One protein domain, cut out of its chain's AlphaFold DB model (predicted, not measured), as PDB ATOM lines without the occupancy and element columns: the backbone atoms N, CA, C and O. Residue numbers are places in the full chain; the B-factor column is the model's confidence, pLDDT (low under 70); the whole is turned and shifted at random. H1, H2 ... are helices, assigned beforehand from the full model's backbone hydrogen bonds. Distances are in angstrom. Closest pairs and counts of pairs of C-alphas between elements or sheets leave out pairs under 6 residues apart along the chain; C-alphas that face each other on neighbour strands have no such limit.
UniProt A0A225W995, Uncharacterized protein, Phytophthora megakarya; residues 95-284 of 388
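AT A GLANCE: This is residues 95 to 284 of the 388 residues of an uncharacterized protein of Phytophthora megakarya (UniProt A0A225W995). The long helix H8 runs through a bundle of four helices, H6 to H9, with H1 packed across the end where H8 finishes and H10 folded back along the other half of H8. H2 and H3 pack on each other near H1, the short H4 packs on H6 and H8, and H5 lies away from the other helices, followed by a long loop. The printed part has 190 residues with ten named helices, H1 to H10 in chain order, and no named strand: the class is all helix. The whole is compact but flat, with a radius of gyration of the C-alphas of 16.6 A and spans of 49 by 44 by 24 A.

IN THESE COORDINATES: Find C-alpha 231 at (241.495, 273.543, 192.017); from there H8 runs 34.6 A to C-alpha 254 at (267.336, 259.245, 210.127). Before it come H6, residues 187 to 204, 25.6 A, and H7, residues 207 to 223, 23.8 A. After it come H9, residues 257 to 266, 15.5 A, and H10, residues 272 to 284, 18.3 A, ending at (234.029, 261.014, 193.620). Go back to (268.250, 269.952, 219.115) for the start of H1, residues 97 to 106; then read H2, 116 to 125, H3, 135 to 142, H4, 153 to 156, and H5, 161 to 165.

HOW THE PARTS SIT: Start at H8, the hub, which touches five helices. H6, H7, H8 and H9 form an up and down bundle, each running against the one before it. H6 and H7 are a helical hairpin at a shallow tilt of 12 degrees, closest at the C-alphas of Leu 194 and Gln 217, 5.9 A. H8 and H9 are another, at 24 degrees, with C-alphas 251 and 260 closest at 5.1 A. H7 and H9 touch at C-alphas 212 and 264, 5.0 A. Residues 232 to 240 of H8 touch H10, closest at C-alphas 240 and 274, 6.3 A. At residues 249 to 253 H8 touches H1, about perpendicular at 79 degrees, with C-alphas 102 and 253 closest at 6.1 A. H4 touches H6 at C-alphas 156 and 193, 4.6 A. H2 touches H3 at C-alphas 120 and 138, 6.5 A. H5 touches no helix. Every O i to N i+4 pair is within hydrogen-bond range in H2, H3, H5, H7, H8 and H10; H1 has 5 of 6, H6 13 of 14, and H9 1 of 6 but 6 of 7 O i to N i+3 pairs, while H4 is too short for an O i to N i+4 pair.

THE WHOLE: The farthest C-alphas, those of Gly 113 and Glu 283, are 51.2 A apart. The printed part has no cut, and the link from H5 to H6, residues 166 to 186, is long. Look for pLDDT under 70 at residues 126 to 135, 158 to 184 and 226.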
ATOM      1  N   PRO A  95     265.660 277.163 218.223       90.12
ATOM      2  CA  PRO A  95     265.341 275.863 217.645       90.12
ATOM      3  C   PRO A  95     265.768 274.719 218.569       90.12
ATOM      4  O   PRO A  95     266.791 274.809 219.265       90.12
ATOM      5  N   THR A  96     264.994 273.635 218.533       91.06
ATOM      6  CA  THR A  96     265.273 272.376 219.239       91.06
ATOM      7  C   THR A  96     266.589 271.741 218.776       91.06
ATOM      8  O   THR A  96     267.141 272.094 217.729       91.06
ATOM      9  N   SER A  97     267.091 270.758 219.531       92.19
ATOM     10  CA  SER A  97     268.250 269.952 219.115       92.19
ATOM     11  C   SER A  97     268.036 269.324 217.729       92.19
ATOM     12  O   SER A  97     268.921 269.366 216.876       92.19
ATOM     13  N   ILE A  98     266.828 268.808 217.480       91.19
ATOM     14  CA  ILE A  98     266.428 268.176 216.218       91.19
ATOM     15  C   ILE A  98     266.400 269.194 215.069       91.19
ATOM     16  O   ILE A  98     266.944 268.922 214.002       91.19
ATOM     17  N   GLU A  99     265.811 270.374 215.281       92.56
ATOM     18  CA  GLU A  99     265.742 271.439 214.265       92.56
ATOM     19  C   GLU A  99     267.134 271.927 213.846       92.56
ATOM     20  O   GLU A  99     267.384 272.094 212.653       92.56
ATOM     21  N   LYS A 100     268.063 272.073 214.802       93.38
ATOM     22  CA  LYS A 100     269.470 272.393 214.512       93.38
ATOM     23  C   LYS A 100     270.155 271.279 213.725       93.38
ATOM     24  O   LYS A 100     270.700 271.549 212.667       93.38
ATOM     25  N   GLN A 101     270.049 270.022 214.165       93.06
ATOM     26  CA  GLN A 101     270.650 268.878 213.460       93.06
ATOM     27  C   GLN A 101     270.149 268.715 212.017       93.06
ATOM     28  O   GLN A 101     270.886 268.221 211.162       93.06
ATOM     29  N   ILE A 102     268.895 269.085 211.742       94.19
ATOM     30  CA  ILE A 102     268.357 269.121 210.381       94.19
ATOM     31  C   ILE A 102     268.968 270.301 209.621       94.19
ATOM     32  O   ILE A 102     269.526 270.080 208.547       94.19
ATOM     33  N   HIS A 103     268.932 271.515 210.187       95.06
ATOM     34  CA  HIS A 103     269.513 272.710 209.569       95.06
ATOM     35  C   HIS A 103     270.998 272.537 209.232       95.06
ATOM     36  O   HIS A 103     271.398 272.815 208.108       95.06
ATOM     37  N   ASP A 104     271.802 271.999 210.146       94.69
ATOM     38  CA  ASP A 104     273.236 271.762 209.951       94.69
ATOM     39  C   ASP A 104     273.509 270.820 208.759       94.69
ATOM     40  O   ASP A 104     274.546 270.930 208.106       94.69
ATOM     41  N   LYS A 105     272.571 269.918 208.425       95.31
ATOM     42  CA  LYS A 105     272.661 269.027 207.256       95.31
ATOM     43  C   LYS A 105     272.205 269.689 205.949       95.31
ATOM     44  O   LYS A 105     272.769 269.380 204.905       95.31
ATOM     45  N   ILE A 106     271.173 270.538 205.974       95.56
ATOM     46  CA  ILE A 106     270.521 271.065 204.753       95.56
ATOM     47  C   ILE A 106     270.842 272.528 204.443       95.56
ATOM     48  O   ILE A 106     270.611 272.969 203.322       95.56
ATOM     49  N   GLY A 107     271.304 273.296 205.426       94.25
ATOM     50  CA  GLY A 107     271.535 274.733 205.348       94.25
ATOM     51  C   GLY A 107     272.779 275.071 204.534       94.25
ATOM     52  O   GLY A 107     273.770 274.339 204.548       94.25
ATOM     53  N   HIS A 108     272.732 276.200 203.823       92.94
ATOM     54  CA  HIS A 108     273.852 276.684 203.019       92.94
ATOM     55  C   HIS A 108     275.133 276.785 203.865       92.94
ATOM     56  O   HIS A 108     275.079 277.120 205.049       92.94
ATOM     57  N   LEU A 109     276.302 276.524 203.268       90.00
ATOM     58  CA  LEU A 109     277.574 276.480 204.006       90.00
ATOM     59  C   LEU A 109     277.887 277.798 204.733       90.00
ATOM     60  O   LEU A 109     278.459 277.778 205.820       90.00
ATOM     61  N   ASP A 110     277.429 278.932 204.195       89.69
ATOM     62  CA  ASP A 110     277.567 280.244 204.836       89.69
ATOM     63  C   ASP A 110     276.757 280.390 206.138       89.69
ATOM     64  O   ASP A 110     276.963 281.360 206.868       89.69
ATOM     65  N   HIS A 111     275.819 279.489 206.441       90.06
ATOM     66  CA  HIS A 111     275.008 279.499 207.666       90.06
ATOM     67  C   HIS A 111     275.584 278.611 208.779       90.06
ATOM     68  O   HIS A 111     275.207 278.755 209.941       90.06
ATOM     69  N   GLN A 112     276.559 277.763 208.456       88.62
ATOM     70  CA  GLN A 112     277.145 276.799 209.386       88.62
ATOM     71  C   GLN A 112     277.822 277.487 210.579       88.62
ATOM     72  O   GLN A 112     278.633 278.402 210.423       88.62
ATOM     73  N   GLY A 113     277.475 277.047 211.791       86.44
ATOM     74  CA  GLY A 113     278.005 277.594 213.045       86.44
ATOM     75  C   GLY A 113     277.547 279.018 213.400       86.44
ATOM     76  O   GLY A 113     277.998 279.548 214.416       86.44
ATOM     77  N   LYS A 114     276.666 279.649 212.608       91.06
ATOM     78  CA  LYS A 114     276.032 280.921 212.980       91.06
ATOM     79  C   LYS A 114     274.891 280.687 213.970       91.06
ATOM     80  O   LYS A 114     274.261 279.633 213.999       91.06
ATOM     81  N   ASP A 115     274.609 281.704 214.777       91.31
ATOM     82  CA  ASP A 115     273.451 281.701 215.666       91.31
ATOM     83  C   ASP A 115     272.125 281.674 214.857       91.31
ATOM     84  O   ASP A 115     271.989 282.442 213.899       91.31
ATOM     85  N   PRO A 116     271.134 280.831 215.220       91.00
ATOM     86  CA  PRO A 116     269.887 280.700 214.465       91.00
ATOM     87  C   PRO A 116     269.079 281.992 214.331       91.00
ATOM     88  O   PRO A 116     268.537 282.253 213.258       91.00
ATOM     89  N   GLN A 117     268.999 282.817 215.380       89.38
ATOM     90  CA  GLN A 117     268.286 284.098 215.312       89.38
ATOM     91  C   GLN A 117     268.975 285.035 214.307       89.38
ATOM     92  O   GLN A 117     268.308 285.639 213.469       89.38
ATOM     93  N   SER A 118     270.308 285.072 214.324       88.88
ATOM     94  CA  SER A 118     271.130 285.857 213.396       88.88
ATOM     95  C   SER A 118     270.955 285.426 211.930       88.88
ATOM     96  O   SER A 118     270.949 286.275 211.040       88.88
ATOM     97  N   ILE A 119     270.780 284.123 211.662       88.75
ATOM     98  CA  ILE A 119     270.466 283.605 210.314       88.75
ATOM     99  C   ILE A 119     269.090 284.113 209.854       88.75
ATOM    100  O   ILE A 119     268.961 284.614 208.739       88.75
ATOM    101  N   LEU A 120     268.063 284.027 210.710       85.38
ATOM    102  CA  LEU A 120     266.712 284.487 210.365       85.38
ATOM    103  C   LEU A 120     266.652 285.998 210.110       85.38
ATOM    104  O   LEU A 120     266.014 286.428 209.149       85.38
ATOM    105  N   GLU A 121     267.311 286.799 210.948       84.06
ATOM    106  CA  GLU A 121     267.371 288.255 210.785       84.06
ATOM    107  C   GLU A 121     268.110 288.651 209.503       84.06
ATOM    108  O   GLU A 121     267.635 289.519 208.768       84.06
ATOM    109  N   TYR A 122     269.223 287.978 209.185       83.19
ATOM    110  CA  TYR A 122     269.934 288.182 207.924       83.19
ATOM    111  C   TYR A 122     269.024 287.920 206.717       83.19
ATOM    112  O   TYR A 122     268.924 288.763 205.831       83.19
ATOM    113  N   GLU A 123     268.301 286.801 206.703       80.19
ATOM    114  CA  GLU A 123     267.400 286.442 205.601       80.19
ATOM    115  C   GLU A 123     266.196 287.382 205.451       80.19
ATOM    116  O   GLU A 123     265.736 287.637 204.336       80.19
ATOM    117  N   GLN A 124     265.709 287.946 206.559       75.75
ATOM    118  CA  GLN A 124     264.645 288.955 206.557       75.75
ATOM    119  C   GLN A 124     265.125 290.329 206.060       75.75
ATOM    120  O   GLN A 124     264.342 291.062 205.459       75.75
ATOM    121  N   GLN A 125     266.389 290.692 206.308       74.38
ATOM    122  CA  GLN A 125     266.932 292.025 206.013       74.38
ATOM    123  C   GLN A 125     267.686 292.107 204.677       74.38
ATOM    124  O   GLN A 125     267.560 293.093 203.952       74.38
ATOM    125  N   ALA A 126     268.480 291.088 204.335       64.12
ATOM    126  CA  ALA A 126     269.380 291.105 203.179       64.12
ATOM    127  C   ALA A 126     268.644 291.034 201.831       64.12
ATOM    128  O   ALA A 126     269.209 291.365 200.787       64.12
ATOM    129  N   ARG A 127     267.379 290.601 201.840       59.16
ATOM    130  CA  ARG A 127     266.564 290.376 200.645       59.16
ATOM    131  C   ARG A 127     265.304 291.222 200.752       59.16
ATOM    132  O   ARG A 127     264.421 290.916 201.543       59.16
ATOM    133  N   GLY A 128     265.211 292.277 199.936       52.19
ATOM    134  CA  GLY A 128     264.031 293.148 199.838       52.19
ATOM    135  C   GLY A 128     262.824 292.387 199.286       52.19
ATOM    136  O   GLY A 128     262.552 292.422 198.084       52.19
ATOM    137  N   SER A 129     262.174 291.624 200.160       51.41
ATOM    138  CA  SER A 129     261.548 290.364 199.775       51.41
ATOM    139  C   SER A 129     260.274 290.535 198.941       51.41
ATOM    140  O   SER A 129     259.354 291.275 199.284       51.41
ATOM    141  N   LEU A 130     260.214 289.802 197.824       49.12
ATOM    142  CA  LEU A 130     258.995 289.588 197.025       49.12
ATOM    143  C   LEU A 130     258.015 288.612 197.700       49.12
ATOM    144  O   LEU A 130     256.872 288.462 197.259       49.12
ATOM    145  N   LEU A 131     258.473 287.964 198.769       53.25
ATOM    146  CA  LEU A 131     257.665 287.239 199.725       53.25
ATOM    147  C   LEU A 131     257.397 288.171 200.906       53.25
ATOM    148  O   LEU A 131     258.326 288.746 201.465       53.25
ATOM    149  N   LEU A 132     256.153 288.227 201.383       49.75
ATOM    150  CA  LEU A 132     255.946 288.498 202.804       49.75
ATOM    151  C   LEU A 132     256.411 287.246 203.557       49.75
ATOM    152  O   LEU A 132     255.597 286.419 203.970       49.75
ATOM    153  N   THR A 133     257.730 287.080 203.684       54.09
ATOM    154  CA  THR A 133     258.371 286.057 204.513       54.09
ATOM    155  C   THR A 133     258.176 286.453 205.972       54.09
ATOM    156  O   THR A 133     259.106 286.836 206.679       54.09
ATOM    157  N   ALA A 134     256.914 286.387 206.407       64.88
ATOM    158  CA  ALA A 134     256.522 286.562 207.790       64.88
ATOM    159  C   ALA A 134     257.426 285.670 208.656       64.88
ATOM    160  O   ALA A 134     257.699 284.533 208.253       64.88
ATOM    161  N   PRO A 135     257.891 286.130 209.829       68.69
ATOM    162  CA  PRO A 135     258.847 285.383 210.646       68.69
ATOM    163  C   PRO A 135     258.528 283.890 210.878       68.69
ATOM    164  O   PRO A 135     259.479 283.106 210.855       68.69
ATOM    165  N   PRO A 136     257.257 283.440 210.998       75.62
ATOM    166  CA  PRO A 136     256.912 282.012 211.001       75.62
ATOM    167  C   PRO A 136     257.417 281.225 209.781       75.62
ATOM    168  O   PRO A 136     257.918 280.115 209.936       75.62
ATOM    169  N   VAL A 137     257.341 281.789 208.571       79.56
ATOM    170  CA  VAL A 137     257.724 281.105 207.321       79.56
ATOM    171  C   VAL A 137     259.228 280.844 207.278       79.56
ATOM    172  O   VAL A 137     259.638 279.735 206.948       79.56
ATOM    173  N   VAL A 138     260.050 281.828 207.663       82.50
ATOM    174  CA  VAL A 138     261.515 281.661 207.711       82.50
ATOM    175  C   VAL A 138     261.915 280.704 208.845       82.50
ATOM    176  O   VAL A 138     262.791 279.866 208.658       82.50
ATOM    177  N   ARG A 139     261.212 280.748 209.989       86.25
ATOM    178  CA  ARG A 139     261.389 279.787 211.095       86.25
ATOM    179  C   ARG A 139     261.077 278.350 210.682       86.25
ATOM    180  O   ARG A 139     261.867 277.472 210.984       86.25
ATOM    181  N   GLY A 140     259.971 278.108 209.976       87.19
ATOM    182  CA  GLY A 140     259.645 276.772 209.460       87.19
ATOM    183  C   GLY A 140     260.525 276.334 208.284       87.19
ATOM    184  O   GLY A 140     260.612 275.144 207.988       87.19
ATOM    185  N   ALA A 141     261.162 277.274 207.578       90.31
ATOM    186  CA  ALA A 141     262.153 276.956 206.556       90.31
ATOM    187  C   ALA A 141     263.478 276.488 207.184       90.31
ATOM    188  O   ALA A 141     264.095 275.564 206.665       90.31
ATOM    189  N   TYR A 142     263.881 277.071 208.321       91.94
ATOM    190  CA  TYR A 142     265.116 276.724 209.036       91.94
ATOM    191  C   TYR A 142     265.306 275.207 209.210       91.94
ATOM    192  O   TYR A 142     266.377 274.691 208.902       91.94
ATOM    193  N   ASP A 143     264.255 274.495 209.621       90.44
ATOM    194  CA  ASP A 143     264.255 273.053 209.890       90.44
ATOM    195  C   ASP A 143     263.552 272.204 208.813       90.44
ATOM    196  O   ASP A 143     263.311 271.012 209.014       90.44
ATOM    197  N   PHE A 144     263.175 272.806 207.679       92.75
ATOM    198  CA  PHE A 144     262.376 272.156 206.633       92.75
ATOM    199  C   PHE A 144     261.032 271.590 207.142       92.75
ATOM    200  O   PHE A 144     260.583 270.532 206.692       92.75
ATOM    201  N   GLY A 145     260.370 272.296 208.066       90.00
ATOM    202  CA  GLY A 145     259.173 271.880 208.811       90.00
ATOM    203  C   GLY A 145     257.875 271.690 208.004       90.00
ATOM    204  O   GLY A 145     256.776 271.840 208.551       90.00
ATOM    205  N   PHE A 146     257.966 271.374 206.706       90.56
ATOM    206  CA  PHE A 146     256.829 271.093 205.828       90.56
ATOM    207  C   PHE A 146     255.908 270.025 206.430       90.56
ATOM    208  O   PHE A 146     256.364 268.997 206.931       90.56
ATOM    209  N   LYS A 147     254.593 270.258 206.339       86.50
ATOM    210  CA  LYS A 147     253.494 269.419 206.855       86.50
ATOM    211  C   LYS A 147     253.446 269.272 208.382       86.50
ATOM    212  O   LYS A 147     252.388 269.530 208.947       86.50
ATOM    213  N   ILE A 148     254.533 268.864 209.041       79.69
ATOM    214  CA  ILE A 148     254.559 268.554 210.484       79.69
ATOM    215  C   ILE A 148     254.468 269.825 211.335       79.69
ATOM    216  O   ILE A 148     253.641 269.881 212.240       79.69
ATOM    217  N   ARG A 149     255.263 270.860 211.028       78.56
ATOM    218  CA  ARG A 149     255.285 272.138 211.770       78.56
ATOM    219  C   ARG A 149     254.483 273.244 211.070       78.56
ATOM    220  O   ARG A 149     254.779 274.424 211.199       78.56
ATOM    221  N   GLY A 150     253.473 272.870 210.282       77.25
ATOM    222  CA  GLY A 150     252.571 273.815 209.610       77.25
ATOM    223  C   GLY A 150     253.102 274.453 208.319       77.25
ATOM    224  O   GLY A 150     252.287 274.954 207.541       77.25
ATOM    225  N   LEU A 151     254.406 274.379 208.013       86.12
ATOM    226  CA  LEU A 151     254.926 274.892 206.743       86.12
ATOM    227  C   LEU A 151     254.317 274.129 205.549       86.12
ATOM    228  O   LEU A 151     254.021 272.933 205.587       86.12
ATOM    229  N   SER A 152     254.118 274.849 204.454       88.62
ATOM    230  CA  SER A 152     253.553 274.368 203.194       88.62
ATOM    231  C   SER A 152     254.165 275.177 202.060       88.62
ATOM    232  O   SER A 152     254.376 276.377 202.242       88.62
ATOM    233  N   VAL A 153     254.369 274.576 200.885       89.94
ATOM    234  CA  VAL A 153     254.869 275.290 199.691       89.94
ATOM    235  C   VAL A 153     254.067 276.560 199.387       89.94
ATOM    236  O   VAL A 153     254.627 277.558 198.955       89.94
ATOM    237  N   MET A 154     252.772 276.586 199.722       88.06
ATOM    238  CA  MET A 154     251.897 277.745 199.507       88.06
ATOM    239  C   MET A 154     252.220 278.977 200.374       88.06
ATOM    240  O   MET A 154     251.658 280.037 200.110       88.06
ATOM    241  N   HIS A 155     253.112 278.885 201.370       83.12
ATOM    242  CA  HIS A 155     253.591 280.066 202.108       83.12
ATOM    243  C   HIS A 155     254.540 280.938 201.275       83.12
ATOM    244  O   HIS A 155     254.745 282.102 201.600       83.12
ATOM    245  N   PHE A 156     255.071 280.397 200.176       83.44
ATOM    246  CA  PHE A 156     255.978 281.087 199.262       83.44
ATOM    247  C   PHE A 156     255.234 281.736 198.073       83.44
ATOM    248  O   PHE A 156     255.838 282.103 197.072       83.44
ATOM    249  N   VAL A 157     253.906 281.896 198.130       79.19
ATOM    250  CA  VAL A 157     253.163 282.643 197.094       79.19
ATOM    251  C   VAL A 157     253.584 284.115 197.096       79.19
ATOM    252  O   VAL A 157     253.544 284.759 198.144       79.19
ATOM    253  N   SER A 158     253.882 284.686 195.922       65.69
ATOM    254  CA  SER A 158     254.149 286.122 195.825       65.69
ATOM    255  C   SER A 158     252.910 286.931 196.219       65.69
ATOM    256  O   SER A 158     251.817 286.771 195.647       65.69
ATOM    257  N   VAL A 159     253.100 287.826 197.191       59.59
ATOM    258  CA  VAL A 159     252.135 288.864 197.554       59.59
ATOM    259  C   VAL A 159     252.512 290.130 196.795       59.59
ATOM    260  O   VAL A 159     253.640 290.612 196.877       59.59
ATOM    261  N   ALA A 160     251.565 290.692 196.042       52.41
ATOM    262  CA  ALA A 160     251.793 291.952 195.348       52.41
ATOM    263  C   ALA A 160     252.118 293.055 196.369       52.41
ATOM    264  O   ALA A 160     251.359 293.242 197.315       52.41
ATOM    265  N   ARG A 161     253.203 293.816 196.156       44.62
ATOM    266  CA  ARG A 161     253.689 294.841 197.108       44.62
ATOM    267  C   ARG A 161     252.615 295.831 197.586       44.62
ATOM    268  O   ARG A 161     252.646 296.230 198.738       44.62
ATOM    269  N   ILE A 162     251.639 296.164 196.739       39.00
ATOM    270  CA  ILE A 162     250.493 297.016 197.107       39.00
ATOM    271  C   ILE A 162     249.630 296.337 198.184       39.00
ATOM    272  O   ILE A 162     249.365 296.924 199.223       39.00
ATOM    273  N   ALA A 163     249.286 295.060 197.996       47.69
ATOM    274  CA  ALA A 163     248.556 294.289 198.999       47.69
ATOM    275  C   ALA A 163     249.386 294.031 200.268       47.69
ATOM    276  O   ALA A 163     248.806 293.812 201.325       47.69
ATOM    277  N   ALA A 164     250.722 294.052 200.193       50.62
ATOM    278  CA  ALA A 164     251.565 293.988 201.385       50.62
ATOM    279  C   ALA A 164     251.456 295.269 202.231       50.62
ATOM    280  O   ALA A 164     251.282 295.166 203.438       50.62
ATOM    281  N   MET A 165     251.450 296.447 201.594       47.38
ATOM    282  CA  MET A 165     251.225 297.737 202.270       47.38
ATOM    283  C   MET A 165     249.816 297.850 202.880       47.38
ATOM    284  O   MET A 165     249.658 298.434 203.944       47.38
ATOM    285  N   ASP A 166     248.798 297.245 202.258       43.81
ATOM    286  CA  ASP A 166     247.433 297.191 202.813       43.81
ATOM    287  C   ASP A 166     247.272 296.175 203.970       43.81
ATOM    288  O   ASP A 166     246.250 296.184 204.655       43.81
ATOM    289  N   ASN A 167     248.237 295.266 204.176       47.91
ATOM    290  CA  ASN A 167     248.256 294.312 205.300       47.91
ATOM    291  C   ASN A 167     249.292 294.705 206.374       47.91
ATOM    292  O   ASN A 167     249.647 293.860 207.194       47.91
ATOM    293  N   ASP A 168     249.748 295.962 206.397       45.88
ATOM    294  CA  ASP A 168     250.662 296.516 207.411       45.88
ATOM    295  C   ASP A 168     249.907 296.792 208.737       45.88
ATOM    296  O   ASP A 168     249.851 297.903 209.265       45.88
ATOM    297  N   ASP A 169     249.235 295.751 209.238       44.66
ATOM    298  CA  ASP A 169     248.524 295.723 210.511       44.66
ATOM    299  C   ASP A 169     249.535 295.397 211.627       44.66
ATOM    300  O   ASP A 169     250.097 294.292 211.636       44.66
ATOM    301  N   PRO A 170     249.777 296.309 212.591       44.16
ATOM    302  CA  PRO A 170     250.751 296.099 213.664       44.16
ATOM    303  C   PRO A 170     250.403 294.932 214.609       44.16
ATOM    304  O   PRO A 170     251.188 294.624 215.504       44.16
ATOM    305  N   GLY A 171     249.249 294.275 214.426       41.00
ATOM    306  CA  GLY A 171     248.855 293.044 215.114       41.00
ATOM    307  C   GLY A 171     249.300 291.721 214.464       41.00
ATOM    308  O   GLY A 171     248.866 290.669 214.936       41.00
ATOM    309  N   MET A 172     250.116 291.721 213.397       43.59
ATOM    310  CA  MET A 172     250.608 290.484 212.755       43.59
ATOM    311  C   MET A 172     251.264 289.521 213.764       43.59
ATOM    312  O   MET A 172     252.339 289.786 214.307       43.59
ATOM    313  N   ASN A 173     250.635 288.364 213.996       45.09
ATOM    314  CA  ASN A 173     251.131 287.382 214.955       45.09
ATOM    315  C   ASN A 173     252.418 286.699 214.449       45.09
ATOM    316  O   ASN A 173     252.403 285.884 213.527       45.09
ATOM    317  N   MET A 174     253.528 286.984 215.132       43.31
ATOM    318  CA  MET A 174     254.889 286.513 214.837       43.31
ATOM    319  C   MET A 174     255.097 284.991 214.985       43.31
ATOM    320  O   MET A 174     256.207 284.503 214.741       43.31
ATOM    321  N   THR A 175     254.073 284.235 215.396       44.53
ATOM    322  CA  THR A 175     254.082 282.764 215.499       44.53
ATOM    323  C   THR A 175     253.029 282.069 214.628       44.53
ATOM    324  O   THR A 175     253.000 280.841 214.588       44.53
ATOM    325  N   ASP A 176     252.185 282.812 213.903       48.28
ATOM    326  CA  ASP A 176     251.054 282.227 213.180       48.28
ATOM    327  C   ASP A 176     251.397 281.854 211.727       48.28
ATOM    328  O   ASP A 176     251.635 282.706 210.871       48.28
ATOM    329  N   PHE A 177     251.355 280.555 211.423       51.72
ATOM    330  CA  PHE A 177     251.430 280.028 210.055       51.72
ATOM    331  C   PHE A 177     250.132 280.250 209.251       51.72
ATOM    332  O   PHE A 177     250.047 279.865 208.085       51.72
ATOM    333  N   SER A 178     249.098 280.872 209.823       48.88
ATOM    334  CA  SER A 178     247.813 281.126 209.160       48.88
ATOM    335  C   SER A 178     247.863 282.272 208.144       48.88
ATOM    336  O   SER A 178     247.033 283.186 208.165       48.88
ATOM    337  N   LEU A 179     248.731 282.157 207.133       48.88
ATOM    338  CA  LEU A 179     248.427 282.736 205.826       48.88
ATOM    339  C   LEU A 179     247.067 282.179 205.384       48.88
ATOM    340  O   LEU A 179     246.960 281.007 205.018       48.88
ATOM    341  N   LYS A 180     246.032 283.034 205.493       47.94
ATOM    342  CA  LYS A 180     244.596 282.792 205.236       47.94
ATOM    343  C   LYS A 180     244.391 281.581 204.328       47.94
ATOM    344  O   LYS A 180     244.518 281.717 203.110       47.94
ATOM    345  N   LYS A 181     244.118 280.412 204.937       49.84
ATOM    346  CA  LYS A 181     244.227 279.086 204.301       49.84
ATOM    347  C   LYS A 181     243.708 279.130 202.868       49.84
ATOM    348  O   LYS A 181     242.495 279.193 202.647       49.84
ATOM    349  N   LEU A 182     244.617 279.088 201.891       53.56
ATOM    350  CA  LEU A 182     244.248 279.081 200.480       53.56
ATOM    351  C   LEU A 182     243.755 277.674 200.133       53.56
ATOM    352  O   LEU A 182     244.444 276.897 199.484       53.56
ATOM    353  N   ASN A 183     242.560 277.338 200.632       56.47
ATOM    354  CA  ASN A 183     242.034 275.975 200.716       56.47
ATOM    355  C   ASN A 183     241.974 275.274 199.352       56.47
ATOM    356  O   ASN A 183     242.032 274.051 199.304       56.47
ATOM    357  N   SER A 184     241.847 276.039 198.264       67.75
ATOM    358  CA  SER A 184     241.701 275.561 196.885       67.75
ATOM    359  C   SER A 184     242.499 276.477 195.929       67.75
ATOM    360  O   SER A 184     241.889 277.314 195.244       67.75
ATOM    361  N   PRO A 185     243.844 276.422 195.915       78.56
ATOM    362  CA  PRO A 185     244.661 277.371 195.159       78.56
ATOM    363  C   PRO A 185     244.503 277.170 193.639       78.56
ATOM    364  O   PRO A 185     244.298 276.043 193.191       78.56
ATOM    365  N   PRO A 186     244.582 278.237 192.820       87.25
ATOM    366  CA  PRO A 186     244.777 278.100 191.376       87.25
ATOM    367  C   PRO A 186     246.125 277.443 191.060       87.25
ATOM    368  O   PRO A 186     247.106 277.698 191.758       87.25
ATOM    369  N   TYR A 187     246.203 276.683 189.967       91.19
ATOM    370  CA  TYR A 187     247.427 275.975 189.581       91.19
ATOM    371  C   TYR A 187     248.634 276.901 189.377       91.19
ATOM    372  O   TYR A 187     249.737 276.612 189.837       91.19
ATOM    373  N   ASP A 188     248.428 278.069 188.770       89.25
ATOM    374  CA  ASP A 188     249.515 279.031 188.558       89.25
ATOM    375  C   ASP A 188     250.010 279.667 189.864       89.25
ATOM    376  O   ASP A 188     251.163 280.079 189.932       89.25
ATOM    377  N   LYS A 189     249.198 279.665 190.935       88.06
ATOM    378  CA  LYS A 189     249.657 280.064 192.272       88.06
ATOM    379  C   LYS A 189     250.502 278.997 192.966       88.06
ATOM    380  O   LYS A 189     251.328 279.362 193.791       88.06
ATOM    381  N   LEU A 190     250.362 277.718 192.608       91.44
ATOM    382  CA  LEU A 190     251.318 276.685 193.019       91.44
ATOM    383  C   LEU A 190     252.661 276.848 192.284       91.44
ATOM    384  O   LEU A 190     253.707 276.745 192.915       91.44
ATOM    385  N   LYS A 191     252.650 277.160 190.981       91.44
ATOM    386  CA  LYS A 191     253.886 277.441 190.221       91.44
ATOM    387  C   LYS A 191     254.633 278.666 190.752       91.44
ATOM    388  O   LYS A 191     255.823 278.574 191.014       91.44
ATOM    389  N   ASP A 192     253.918 279.778 190.938       88.00
ATOM    390  CA  ASP A 192     254.412 281.014 191.569       88.00
ATOM    391  C   ASP A 192     255.067 280.701 192.924       88.00
ATOM    392  O   ASP A 192     256.226 281.037 193.150       88.00
ATOM    393  N   ALA A 193     254.378 279.935 193.779       88.94
ATOM    394  CA  ALA A 193     254.911 279.532 195.074       88.94
ATOM    395  C   ALA A 193     256.216 278.720 194.990       88.94
ATOM    396  O   ALA A 193     257.145 278.973 195.754       88.94
ATOM    397  N   LEU A 194     256.301 277.763 194.062       92.06
ATOM    398  CA  LEU A 194     257.493 276.928 193.883       92.06
ATOM    399  C   LEU A 194     258.674 277.708 193.291       92.06
ATOM    400  O   LEU A 194     259.801 277.488 193.717       92.06
ATOM    401  N   GLU A 195     258.438 278.645 192.371       89.12
ATOM    402  CA  GLU A 195     259.509 279.487 191.822       89.12
ATOM    403  C   GLU A 195     260.048 280.481 192.865       89.12
ATOM    404  O   GLU A 195     261.259 280.672 192.947       89.12
ATOM    405  N   ASN A 196     259.202 281.064 193.724       85.75
ATOM    406  CA  ASN A 196     259.708 281.910 194.812       85.75
ATOM    407  C   ASN A 196     260.401 281.085 195.909       85.75
ATOM    408  O   ASN A 196     261.401 281.540 196.463       85.75
ATOM    409  N   LEU A 197     259.913 279.869 196.203       88.56
ATOM    410  CA  LEU A 197     260.622 278.918 197.065       88.56
ATOM    411  C   LEU A 197     262.004 278.600 196.481       88.56
ATOM    412  O   LEU A 197     262.968 278.624 197.232       88.56
ATOM    413  N   ARG A 198     262.126 278.429 195.158       87.88
ATOM    414  CA  ARG A 198     263.412 278.254 194.465       87.88
ATOM    415  C   ARG A 198     264.326 279.488 194.528       87.88
ATOM    416  O   ARG A 198     265.548 279.383 194.579       87.88
ATOM    417  N   GLN A 199     263.765 280.692 194.504       84.75
ATOM    418  CA  GLN A 199     264.570 281.911 194.648       84.75
ATOM    419  C   GLN A 199     265.087 282.075 196.083       84.75
ATOM    420  O   GLN A 199     266.238 282.466 196.274       84.75
ATOM    421  N   PHE A 200     264.279 281.706 197.078       84.75
ATOM    422  CA  PHE A 200     264.686 281.630 198.481       84.75
ATOM    423  C   PHE A 200     265.707 280.501 198.729       84.75
ATOM    424  O   PHE A 200     266.757 280.733 199.329       84.75
ATOM    425  N   ASP A 201     265.442 279.288 198.228       84.94
ATOM    426  CA  ASP A 201     266.201 278.081 198.570       84.94
ATOM    427  C   ASP A 201     267.665 278.133 198.119       84.94
ATOM    428  O   ASP A 201     268.543 277.752 198.893       84.94
ATOM    429  N   SER A 202     267.920 278.714 196.941       85.81
ATOM    430  CA  SER A 202     269.212 278.769 196.233       85.81
ATOM    431  C   SER A 202     270.370 279.420 196.994       85.81
ATOM    432  O   SER A 202     271.502 279.446 196.521       85.81
ATOM    433  N   THR A 203     270.070 279.988 198.156       85.25
ATOM    434  CA  THR A 203     270.999 280.720 199.018       85.25
ATOM    435  C   THR A 203     270.766 280.459 200.508       85.25
ATOM    436  O   THR A 203     271.542 280.937 201.331       85.25
ATOM    437  N   PHE A 204     269.712 279.715 200.860       89.88
ATOM    438  CA  PHE A 204     269.400 279.334 202.235       89.88
ATOM    439  C   PHE A 204     269.812 277.889 202.543       89.88
ATOM    440  O   PHE A 204     270.209 277.593 203.673       89.88
ATOM    441  N   TYR A 205     269.788 277.011 201.534       94.12
ATOM    442  CA  TYR A 205     270.113 275.589 201.645       94.12
ATOM    443  C   TYR A 205     271.310 275.174 200.769       94.12
ATOM    444  O   TYR A 205     271.821 275.948 199.962       94.12
ATOM    445  N   THR A 206     271.753 273.927 200.927       95.50
ATOM    446  CA  THR A 206     272.750 273.249 200.086       95.50
ATOM    447  C   THR A 206     272.234 272.969 198.668       95.50
ATOM    448  O   THR A 206     271.032 272.791 198.461       95.50
ATOM    449  N   GLU A 207     273.131 272.869 197.674       95.62
ATOM    450  CA  GLU A 207     272.761 272.543 196.280       95.62
ATOM    451  C   GLU A 207     272.037 271.193 196.162       95.62
ATOM    452  O   GLU A 207     271.158 271.034 195.319       95.62
ATOM    453  N   GLU A 208     272.357 270.237 197.033       96.62
ATOM    454  CA  GLU A 208     271.676 268.952 197.180       96.62
ATOM    455  C   GLU A 208     270.194 269.133 197.547       96.62
ATOM    456  O   GLU A 208     269.311 268.539 196.924       96.62
ATOM    457  N   THR A 209     269.905 270.001 198.519       96.62
ATOM    458  CA  THR A 209     268.538 270.307 198.973       96.62
ATOM    459  C   THR A 209     267.779 271.109 197.912       96.62
ATOM    460  O   THR A 209     266.636 270.791 197.569       96.62
ATOM    461  N   VAL A 210     268.447 272.095 197.307       95.56
ATOM    462  CA  VAL A 210     267.934 272.870 196.168       95.56
ATOM    463  C   VAL A 210     267.645 271.957 194.970       95.56
ATOM    464  O   VAL A 210     266.666 272.168 194.259       95.56
ATOM    465  N   ALA A 211     268.434 270.903 194.729       96.31
ATOM    466  CA  ALA A 211     268.181 269.947 193.650       96.31
ATOM    467  C   ALA A 211     266.868 269.165 193.848       96.31
ATOM    468  O   ALA A 211     266.138 268.965 192.872       96.31
ATOM    469  N   VAL A 212     266.525 268.795 195.089       97.50
ATOM    470  CA  VAL A 212     265.244 268.150 195.432       97.50
ATOM    471  C   VAL A 212     264.067 269.099 195.173       97.50
ATOM    472  O   VAL A 212     263.108 268.721 194.496       97.50
ATOM    473  N   LEU A 213     264.153 270.356 195.621       96.62
ATOM    474  CA  LEU A 213     263.120 271.374 195.379       96.62
ATOM    475  C   LEU A 213     262.968 271.703 193.880       96.62
ATOM    476  O   LEU A 213     261.856 271.763 193.347       96.62
ATOM    477  N   ARG A 214     264.085 271.781 193.152       96.56
ATOM    478  CA  ARG A 214     264.150 271.942 191.690       96.56
ATOM    479  C   ARG A 214     263.524 270.754 190.943       96.56
ATOM    480  O   ARG A 214     262.930 270.951 189.882       96.56
ATOM    481  N   ALA A 215     263.623 269.529 191.466       97.75
ATOM    482  CA  ALA A 215     262.933 268.361 190.916       97.75
ATOM    483  C   ALA A 215     261.410 268.446 191.130       97.75
ATOM    484  O   ALA A 215     260.651 268.241 190.179       97.75
ATOM    485  N   ALA A 216     260.968 268.854 192.325       97.31
ATOM    486  CA  ALA A 216     259.557 269.094 192.630       97.31
ATOM    487  C   ALA A 216     258.933 270.164 191.709       97.31
ATOM    488  O   ALA A 216     257.859 269.949 191.143       97.31
ATOM    489  N   GLN A 217     259.629 271.287 191.488       95.94
ATOM    490  CA  GLN A 217     259.190 272.332 190.558       95.94
ATOM    491  C   GLN A 217     259.038 271.799 189.126       95.94
ATOM    492  O   GLN A 217     257.975 271.954 188.524       95.94
ATOM    493  N   ARG A 218     260.065 271.121 188.590       96.12
ATOM    494  CA  ARG A 218     260.031 270.539 187.233       96.12
ATOM    495  C   ARG A 218     258.875 269.559 187.047       96.12
ATOM    496  O   ARG A 218     258.272 269.530 185.974       96.12
ATOM    497  N   PHE A 219     258.561 268.770 188.076       96.69
ATOM    498  CA  PHE A 219     257.410 267.875 188.056       96.69
ATOM    499  C   PHE A 219     256.088 268.647 187.934       96.69
ATOM    500  O   PHE A 219     255.267 268.327 187.085       96.69
ATOM    501  N   ILE A 220     255.882 269.713 188.708       95.69
ATOM    502  CA  ILE A 220     254.657 270.527 188.616       95.69
ATOM    503  C   ILE A 220     254.575 271.301 187.288       95.69
ATOM    504  O   ILE A 220     253.502 271.428 186.691       95.69
ATOM    505  N   GLU A 221     255.696 271.774 186.753       92.88
ATOM    506  CA  GLU A 221     255.738 272.378 185.416       92.88
ATOM    507  C   GLU A 221     255.397 271.380 184.297       92.88
ATOM    508  O   GLU A 221     254.814 271.769 183.280       92.88
ATOM    509  N   SER A 222     255.743 270.097 184.459       93.00
ATOM    510  CA  SER A 222     255.413 269.046 183.493       93.00
ATOM    511  C   SER A 222     253.986 268.511 183.657       93.00
ATOM    512  O   SER A 222     253.303 268.345 182.649       93.00
ATOM    513  N   TYR A 223     253.500 268.338 184.891       92.44
ATOM    514  CA  TYR A 223     252.187 267.765 185.213       92.44
ATOM    515  C   TYR A 223     251.027 268.519 184.545       92.44
ATOM    516  O   TYR A 223     250.131 267.917 183.960       92.44
ATOM    517  N   GLY A 224     251.059 269.856 184.583       83.88
ATOM    518  CA  GLY A 224     250.030 270.710 183.977       83.88
ATOM    519  C   GLY A 224     250.241 271.011 182.488       83.88
ATOM    520  O   GLY A 224     249.587 271.904 181.943       83.88
ATOM    521  N   ARG A 225     251.186 270.346 181.811       84.81
ATOM    522  CA  ARG A 225     251.499 270.627 180.404       84.81
ATOM    523  C   ARG A 225     250.402 270.080 179.492       84.81
ATOM    524  O   ARG A 225     250.264 268.876 179.317       84.81
ATOM    525  N   GLY A 226     249.651 270.982 178.860       66.94
ATOM    526  CA  GLY A 226     248.606 270.628 177.893       66.94
ATOM    527  C   GLY A 226     247.226 270.337 178.495       66.94
ATOM    528  O   GLY A 226     246.322 269.969 177.752       66.94
ATOM    529  N   CYS A 227     247.027 270.537 179.804       73.12
ATOM    530  CA  CYS A 227     245.719 270.398 180.448       73.12
ATOM    531  C   CYS A 227     245.490 271.480 181.516       73.12
ATOM    532  O   CYS A 227     246.396 271.837 182.269       73.12
ATOM    533  N   THR A 228     244.261 271.987 181.620       78.75
ATOM    534  CA  THR A 228     243.852 272.875 182.716       78.75
ATOM    535  C   THR A 228     243.691 272.068 184.002       78.75
ATOM    536  O   THR A 228     242.678 271.397 184.190       78.75
ATOM    537  N   THR A 229     244.675 272.149 184.896       89.00
ATOM    538  CA  THR A 229     244.592 271.524 186.224       89.00
ATOM    539  C   THR A 229     243.588 272.288 187.090       89.00
ATOM    540  O   THR A 229     243.736 273.492 187.304       89.00
ATOM    541  N   ASP A 230     242.548 271.608 187.573       89.62
ATOM    542  CA  ASP A 230     241.514 272.230 188.400       89.62
ATOM    543  C   ASP A 230     241.979 272.461 189.853       89.62
ATOM    544  O   ASP A 230     243.064 272.047 190.278       89.62
ATOM    545  N   ARG A 231     241.150 273.152 190.643       89.62
ATOM    546  CA  ARG A 231     241.495 273.543 192.017       89.62
ATOM    547  C   ARG A 231     241.552 272.375 193.008       89.62
ATOM    548  O   ARG A 231     242.283 272.495 193.987       89.62
ATOM    549  N   ASP A 232     240.810 271.286 192.800       89.88
ATOM    550  CA  ASP A 232     240.889 270.106 193.673       89.88
ATOM    551  C   ASP A 232     242.129 269.271 193.348       89.88
ATOM    552  O   ASP A 232     242.887 268.944 194.261       89.88
ATOM    553  N   THR A 233     242.426 269.073 192.057       92.25
ATOM    554  CA  THR A 233     243.707 268.484 191.626       92.25
ATOM    555  C   THR A 233     244.889 269.290 192.182       92.25
ATOM    556  O   THR A 233     245.816 268.727 192.760       92.25
ATOM    557  N   THR A 234     244.836 270.627 192.099       93.56
ATOM    558  CA  THR A 234     245.885 271.502 192.659       93.56
ATOM    559  C   THR A 234     246.020 271.333 194.179       93.56
ATOM    560  O   THR A 234     247.135 271.242 194.689       93.56
ATOM    561  N   ARG A 235     244.905 271.238 194.918       91.69
ATOM    562  CA  ARG A 235     244.905 270.993 196.374       91.69
ATOM    563  C   ARG A 235     245.604 269.675 196.732       91.69
ATOM    564  O   ARG A 235     246.388 269.634 197.680       91.69
ATOM    565  N   ARG A 236     245.336 268.611 195.969       93.62
ATOM    566  CA  ARG A 236     245.939 267.281 196.157       93.62
ATOM    567  C   ARG A 236     247.435 267.294 195.865       93.62
ATOM    568  O   ARG A 236     248.199 266.759 196.663       93.62
ATOM    569  N   LEU A 237     247.861 267.986 194.806       95.50
ATOM    570  CA  LEU A 237     249.279 268.203 194.504       95.50
ATOM    571  C   LEU A 237     250.001 268.956 195.630       95.50
ATOM    572  O   LEU A 237     251.076 268.530 196.033       95.50
ATOM    573  N   VAL A 238     249.402 270.008 196.205       93.62
ATOM    574  CA  VAL A 238     249.966 270.717 197.376       93.62
ATOM    575  C   VAL A 238     250.139 269.779 198.575       93.62
ATOM    576  O   VAL A 238     251.201 269.759 199.197       93.62
ATOM    577  N   PHE A 239     249.115 268.988 198.905       93.44
ATOM    578  CA  PHE A 239     249.175 268.031 200.015       93.44
ATOM    579  C   PHE A 239     250.249 266.952 199.800       93.44
ATOM    580  O   PHE A 239     251.000 266.617 200.724       93.44
ATOM    581  N   TRP A 240     250.346 266.431 198.578       97.19
ATOM    582  CA  TRP A 240     251.343 265.444 198.184       97.19
ATOM    583  C   TRP A 240     252.770 266.011 198.226       97.19
ATOM    584  O   TRP A 240     253.629 265.418 198.875       97.19
ATOM    585  N   LEU A 241     253.007 267.198 197.654       96.94
ATOM    586  CA  LEU A 241     254.298 267.898 197.719       96.94
ATOM    587  C   LEU A 241     254.750 268.099 199.166       96.94
ATOM    588  O   LEU A 241     255.838 267.672 199.534       96.94
ATOM    589  N   ASN A 242     253.889 268.668 200.015       94.88
ATOM    590  CA  ASN A 242     254.197 268.858 201.433       94.88
ATOM    591  C   ASN A 242     254.489 267.525 202.146       94.88
ATOM    592  O   ASN A 242     255.274 267.494 203.087       94.88
ATOM    593  N   THR A 243     253.890 266.416 201.694       96.12
ATOM    594  CA  THR A 243     254.192 265.071 202.205       96.12
ATOM    595  C   THR A 243     255.569 264.577 201.755       96.12
ATOM    596  O   THR A 243     256.299 264.059 202.593       96.12
ATOM    597  N   LYS A 244     255.969 264.789 200.495       97.50
ATOM    598  CA  LYS A 244     257.317 264.440 200.005       97.50
ATOM    599  C   LYS A 244     258.421 265.296 200.631       97.50
ATOM    600  O   LYS A 244     259.467 264.768 200.991       97.50
ATOM    601  N   LEU A 245     258.180 266.589 200.836       96.69
ATOM    602  CA  LEU A 245     259.128 267.479 201.520       96.69
ATOM    603  C   LEU A 245     259.268 267.129 203.014       96.69
ATOM    604  O   LEU A 245     260.372 267.112 203.553       96.69
ATOM    605  N   CYS A 246     258.169 266.742 203.662       95.25
ATOM    606  CA  CYS A 246     258.182 266.160 205.005       95.25
ATOM    607  C   CYS A 246     258.965 264.832 205.070       95.25
ATOM    608  O   CYS A 246     259.757 264.637 205.992       95.25
ATOM    609  N   GLN A 247     258.773 263.939 204.094       96.94
ATOM    610  CA  GLN A 247     259.515 262.678 203.972       96.94
ATOM    611  C   GLN A 247     261.022 262.940 203.815       96.94
ATOM    612  O   GLN A 247     261.815 262.297 204.494       96.94
ATOM    613  N   PHE A 248     261.414 263.930 203.002       97.38
ATOM    614  CA  PHE A 248     262.810 264.357 202.854       97.38
ATOM    615  C   PHE A 248     263.433 264.769 204.189       97.38
ATOM    616  O   PHE A 248     264.470 264.226 204.557       97.38
ATOM    617  N   CYS A 249     262.771 265.639 204.958       95.06
ATOM    618  CA  CYS A 249     263.235 266.032 206.293       95.06
ATOM    619  C   CYS A 249     263.403 264.815 207.235       95.06
ATOM    620  O   CYS A 249     264.419 264.688 207.922       95.06
ATOM    621  N   GLY A 250     262.464 263.861 207.197       95.69
ATOM    622  CA  GLY A 250     262.555 262.609 207.957       95.69
ATOM    623  C   GLY A 250     263.766 261.741 207.589       95.69
ATOM    624  O   GLY A 250     264.463 261.261 208.483       95.69
ATOM    625  N   VAL A 251     264.062 261.579 206.294       97.69
ATOM    626  CA  VAL A 251     265.230 260.805 205.825       97.69
ATOM    627  C   VAL A 251     266.542 261.551 206.103       97.69
ATOM    628  O   VAL A 251     267.505 260.928 206.543       97.69
ATOM    629  N   VAL A 252     266.582 262.885 205.971       97.06
ATOM    630  CA  VAL A 252     267.738 263.706 206.392       97.06
ATOM    631  C   VAL A 252     268.072 263.454 207.862       97.06
ATOM    632  O   VAL A 252     269.248 263.312 208.213       97.06
ATOM    633  N   PHE A 253     267.058 263.388 208.728       94.31
ATOM    634  CA  PHE A 253     267.250 263.102 210.145       94.31
ATOM    635  C   PHE A 253     267.774 261.674 210.374       94.31
ATOM    636  O   PHE A 253     268.830 261.526 210.991       94.31
ATOM    637  N   ALA A 254     267.083 260.660 209.839       96.06
ATOM    638  CA  ALA A 254     267.336 259.245 210.127       96.06
ATOM    639  C   ALA A 254     268.563 258.640 209.414       96.06
ATOM    640  O   ALA A 254     269.313 257.885 210.029       96.06
ATOM    641  N   GLU A 255     268.765 258.956 208.133       96.94
ATOM    642  CA  GLU A 255     269.743 258.292 207.250       96.94
ATOM    643  C   GLU A 255     270.771 259.271 206.658       96.94
ATOM    644  O   GLU A 255     271.873 258.871 206.287       96.94
ATOM    645  N   GLY A 256     270.457 260.571 206.641       96.06
ATOM    646  CA  GLY A 256     271.342 261.633 206.161       96.06
ATOM    647  C   GLY A 256     270.974 262.164 204.775       96.06
ATOM    648  O   GLY A 256     270.071 261.670 204.098       96.06
ATOM    649  N   LEU A 257     271.672 263.224 204.358       96.56
ATOM    650  CA  LEU A 257     271.362 263.951 203.124       96.56
ATOM    651  C   LEU A 257     271.560 263.091 201.862       96.56
ATOM    652  O   LEU A 257     270.709 263.122 200.976       96.56
ATOM    653  N   ASP A 258     272.620 262.277 201.815       96.75
ATOM    654  CA  ASP A 258     272.974 261.414 200.673       96.75
ATOM    655  C   ASP A 258     271.903 260.357 200.333       96.75
ATOM    656  O   ASP A 258     271.782 259.918 199.184       96.75
ATOM    657  N   GLU A 259     271.113 259.940 201.325       97.81
ATOM    658  CA  GLU A 259     269.944 259.084 201.114       97.81
ATOM    659  C   GLU A 259     268.717 259.937 200.762       97.81
ATOM    660  O   GLU A 259     268.034 259.672 199.771       97.81
ATOM    661  N   ALA A 260     268.481 261.023 201.506       97.69
ATOM    662  CA  ALA A 260     267.312 261.882 201.337       97.69
ATOM    663  C   ALA A 260     267.188 262.486 199.927       97.69
ATOM    664  O   ALA A 260     266.079 262.583 199.396       97.69
ATOM    665  N   VAL A 261     268.303 262.827 199.265       97.50
ATOM    666  CA  VAL A 261     268.285 263.341 197.879       97.50
ATOM    667  C   VAL A 261     267.658 262.373 196.870       97.50
ATOM    668  O   VAL A 261     267.220 262.809 195.804       97.50
ATOM    669  N   ARG A 262     267.553 261.070 197.171       96.88
ATOM    670  CA  ARG A 262     266.924 260.082 196.273       96.88
ATOM    671  C   ARG A 262     265.422 260.303 196.100       96.88
ATOM    672  O   ARG A 262     264.893 259.961 195.042       96.88
ATOM    673  N   ILE A 263     264.768 260.986 197.044       96.19
ATOM    674  CA  ILE A 263     263.351 261.389 196.958       96.19
ATOM    675  C   ILE A 263     263.077 262.254 195.716       96.19
ATOM    676  O   ILE A 263     261.954 262.263 195.215       96.19
ATOM    677  N   GLN A 264     264.096 262.891 195.120       96.31
ATOM    678  CA  GLN A 264     263.948 263.582 193.834       96.31
ATOM    679  C   GLN A 264     263.391 262.681 192.709       96.31
ATOM    680  O   GLN A 264     262.725 263.176 191.802       96.31
ATOM    681  N   ALA A 265     263.643 261.366 192.764       96.19
ATOM    682  CA  ALA A 265     263.132 260.388 191.802       96.19
ATOM    683  C   ALA A 265     261.662 259.997 192.056       96.19
ATOM    684  O   ALA A 265     261.002 259.472 191.161       96.19
ATOM    685  N   GLU A 266     261.131 260.277 193.251       96.12
ATOM    686  CA  GLU A 266     259.738 260.013 193.628       96.12
ATOM    687  C   GLU A 266     258.770 261.104 193.137       96.12
ATOM    688  O   GLU A 266     257.553 260.918 193.198       96.12
ATOM    689  N   PHE A 267     259.271 262.229 192.607       97.12
ATOM    690  CA  PHE A 267     258.443 263.244 191.947       97.12
ATOM    691  C   PHE A 267     257.977 262.757 190.565       97.12
ATOM    692  O   PHE A 267     258.474 263.179 189.519       97.12
ATOM    693  N   SER A 268     257.022 261.825 190.572       94.88
ATOM    694  CA  SER A 268     256.524 261.120 189.393       94.88
ATOM    695  C   SER A 268     255.012 260.886 189.453       94.88
ATOM    696  O   SER A 268     254.427 260.706 190.517       94.88
ATOM    697  N   HIS A 269     254.379 260.785 188.279       90.69
ATOM    698  CA  HIS A 269     252.986 260.343 188.137       90.69
ATOM    699  C   HIS A 269     252.763 258.890 188.597       90.69
ATOM    700  O   HIS A 269     251.618 258.477 188.759       90.69
ATOM    701  N   GLN A 270     253.834 258.103 188.759       93.31
ATOM    702  CA  GLN A 270     253.780 256.730 189.271       93.31
ATOM    703  C   GLN A 270     253.854 256.651 190.804       93.31
ATOM    704  O   GLN A 270     253.755 255.550 191.343       93.31
ATOM    705  N   ASP A 271     254.018 257.773 191.515       96.69
ATOM    706  CA  ASP A 271     253.987 257.764 192.977       96.69
ATOM    707  C   ASP A 271     252.634 257.257 193.501       96.69
ATOM    708  O   ASP A 271     251.569 257.703 193.065       96.69
ATOM    709  N   ALA A 272     252.681 256.319 194.450       96.31
ATOM    710  CA  ALA A 272     251.498 255.613 194.927       96.31
ATOM    711  C   ALA A 272     250.477 256.552 195.589       96.31
ATOM    712  O   ALA A 272     249.285 256.451 195.289       96.31
ATOM    713  N   LEU A 273     250.946 257.495 196.419       96.81
ATOM    714  CA  LEU A 273     250.095 258.452 197.125       96.81
ATOM    715  C   LEU A 273     249.469 259.455 196.152       96.81
ATOM    716  O   LEU A 273     248.276 259.738 196.248       96.81
ATOM    717  N   LEU A 274     250.234 259.977 195.188       96.25
ATOM    718  CA  LEU A 274     249.663 260.850 194.160       96.25
ATOM    719  C   LEU A 274     248.619 260.109 193.317       96.25
ATOM    720  O   LEU A 274     247.528 260.628 193.084       96.25
ATOM    721  N   ALA A 275     248.929 258.886 192.883       95.25
ATOM    722  CA  ALA A 275     248.014 258.079 192.090       95.25
ATOM    723  C   ALA A 275     246.720 257.746 192.858       95.25
ATOM    724  O   ALA A 275     245.652 257.730 192.253       95.25
ATOM    725  N   GLU A 276     246.797 257.498 194.167       97.00
ATOM    726  CA  GLU A 276     245.640 257.322 195.056       97.00
ATOM    727  C   GLU A 276     244.786 258.589 195.132       97.00
ATOM    728  O   GLU A 276     243.623 258.562 194.735       97.00
ATOM    729  N   LEU A 277     245.390 259.727 195.485       95.38
ATOM    730  CA  LEU A 277     244.689 261.009 195.588       95.38
ATOM    731  C   LEU A 277     243.943 261.387 194.297       95.38
ATOM    732  O   LEU A 277     242.852 261.955 194.371       95.38
ATOM    733  N   ILE A 278     244.507 261.088 193.123       93.94
ATOM    734  CA  ILE A 278     243.864 261.356 191.827       93.94
ATOM    735  C   ILE A 278     242.766 260.327 191.500       93.94
ATOM    736  O   ILE A 278     241.731 260.711 190.948       93.94
ATOM    737  N   ARG A 279     242.919 259.048 191.876       94.06
ATOM    738  CA  ARG A 279     241.838 258.050 191.741       94.06
ATOM    739  C   ARG A 279     240.626 258.429 192.585       94.06
ATOM    740  O   ARG A 279     239.533 258.495 192.030       94.06
ATOM    741  N   ASP A 280     240.817 258.785 193.854       93.88
ATOM    742  CA  ASP A 280     239.736 259.212 194.754       93.88
ATOM    743  C   ASP A 280     238.935 260.386 194.174       93.88
ATOM    744  O   ASP A 280     237.707 260.446 194.269       93.88
ATOM    745  N   GLN A 281     239.634 261.333 193.538       92.75
ATOM    746  CA  GLN A 281     239.007 262.462 192.859       92.75
ATOM    747  C   GLN A 281     238.132 261.996 191.689       92.75
ATOM    748  O   GLN A 281     236.982 262.427 191.569       92.75
ATOM    749  N   HIS A 282     238.656 261.117 190.832       91.50
ATOM    750  CA  HIS A 282     237.909 260.570 189.701       91.50
ATOM    751  C   HIS A 282     236.707 259.732 190.159       91.50
ATOM    752  O   HIS A 282     235.621 259.870 189.597       91.50
ATOM    753  N   GLU A 283     236.853 258.917 191.203       92.81
ATOM    754  CA  GLU A 283     235.762 258.115 191.764       92.81
ATOM    755  C   GLU A 283     234.650 258.995 192.349       92.81
ATOM    756  O   GLU A 283     233.477 258.793 192.021       92.81
ATOM    757  N   ALA A 284     234.995 260.041 193.107       91.25
ATOM    758  CA  ALA A 284     234.029 261.014 193.620       91.25
ATOM    759  C   ALA A 284     233.298 261.775 192.492       91.25
ATOM    760  O   ALA A 284     232.080 261.989 192.560       91.25
TER     761      ALA A 284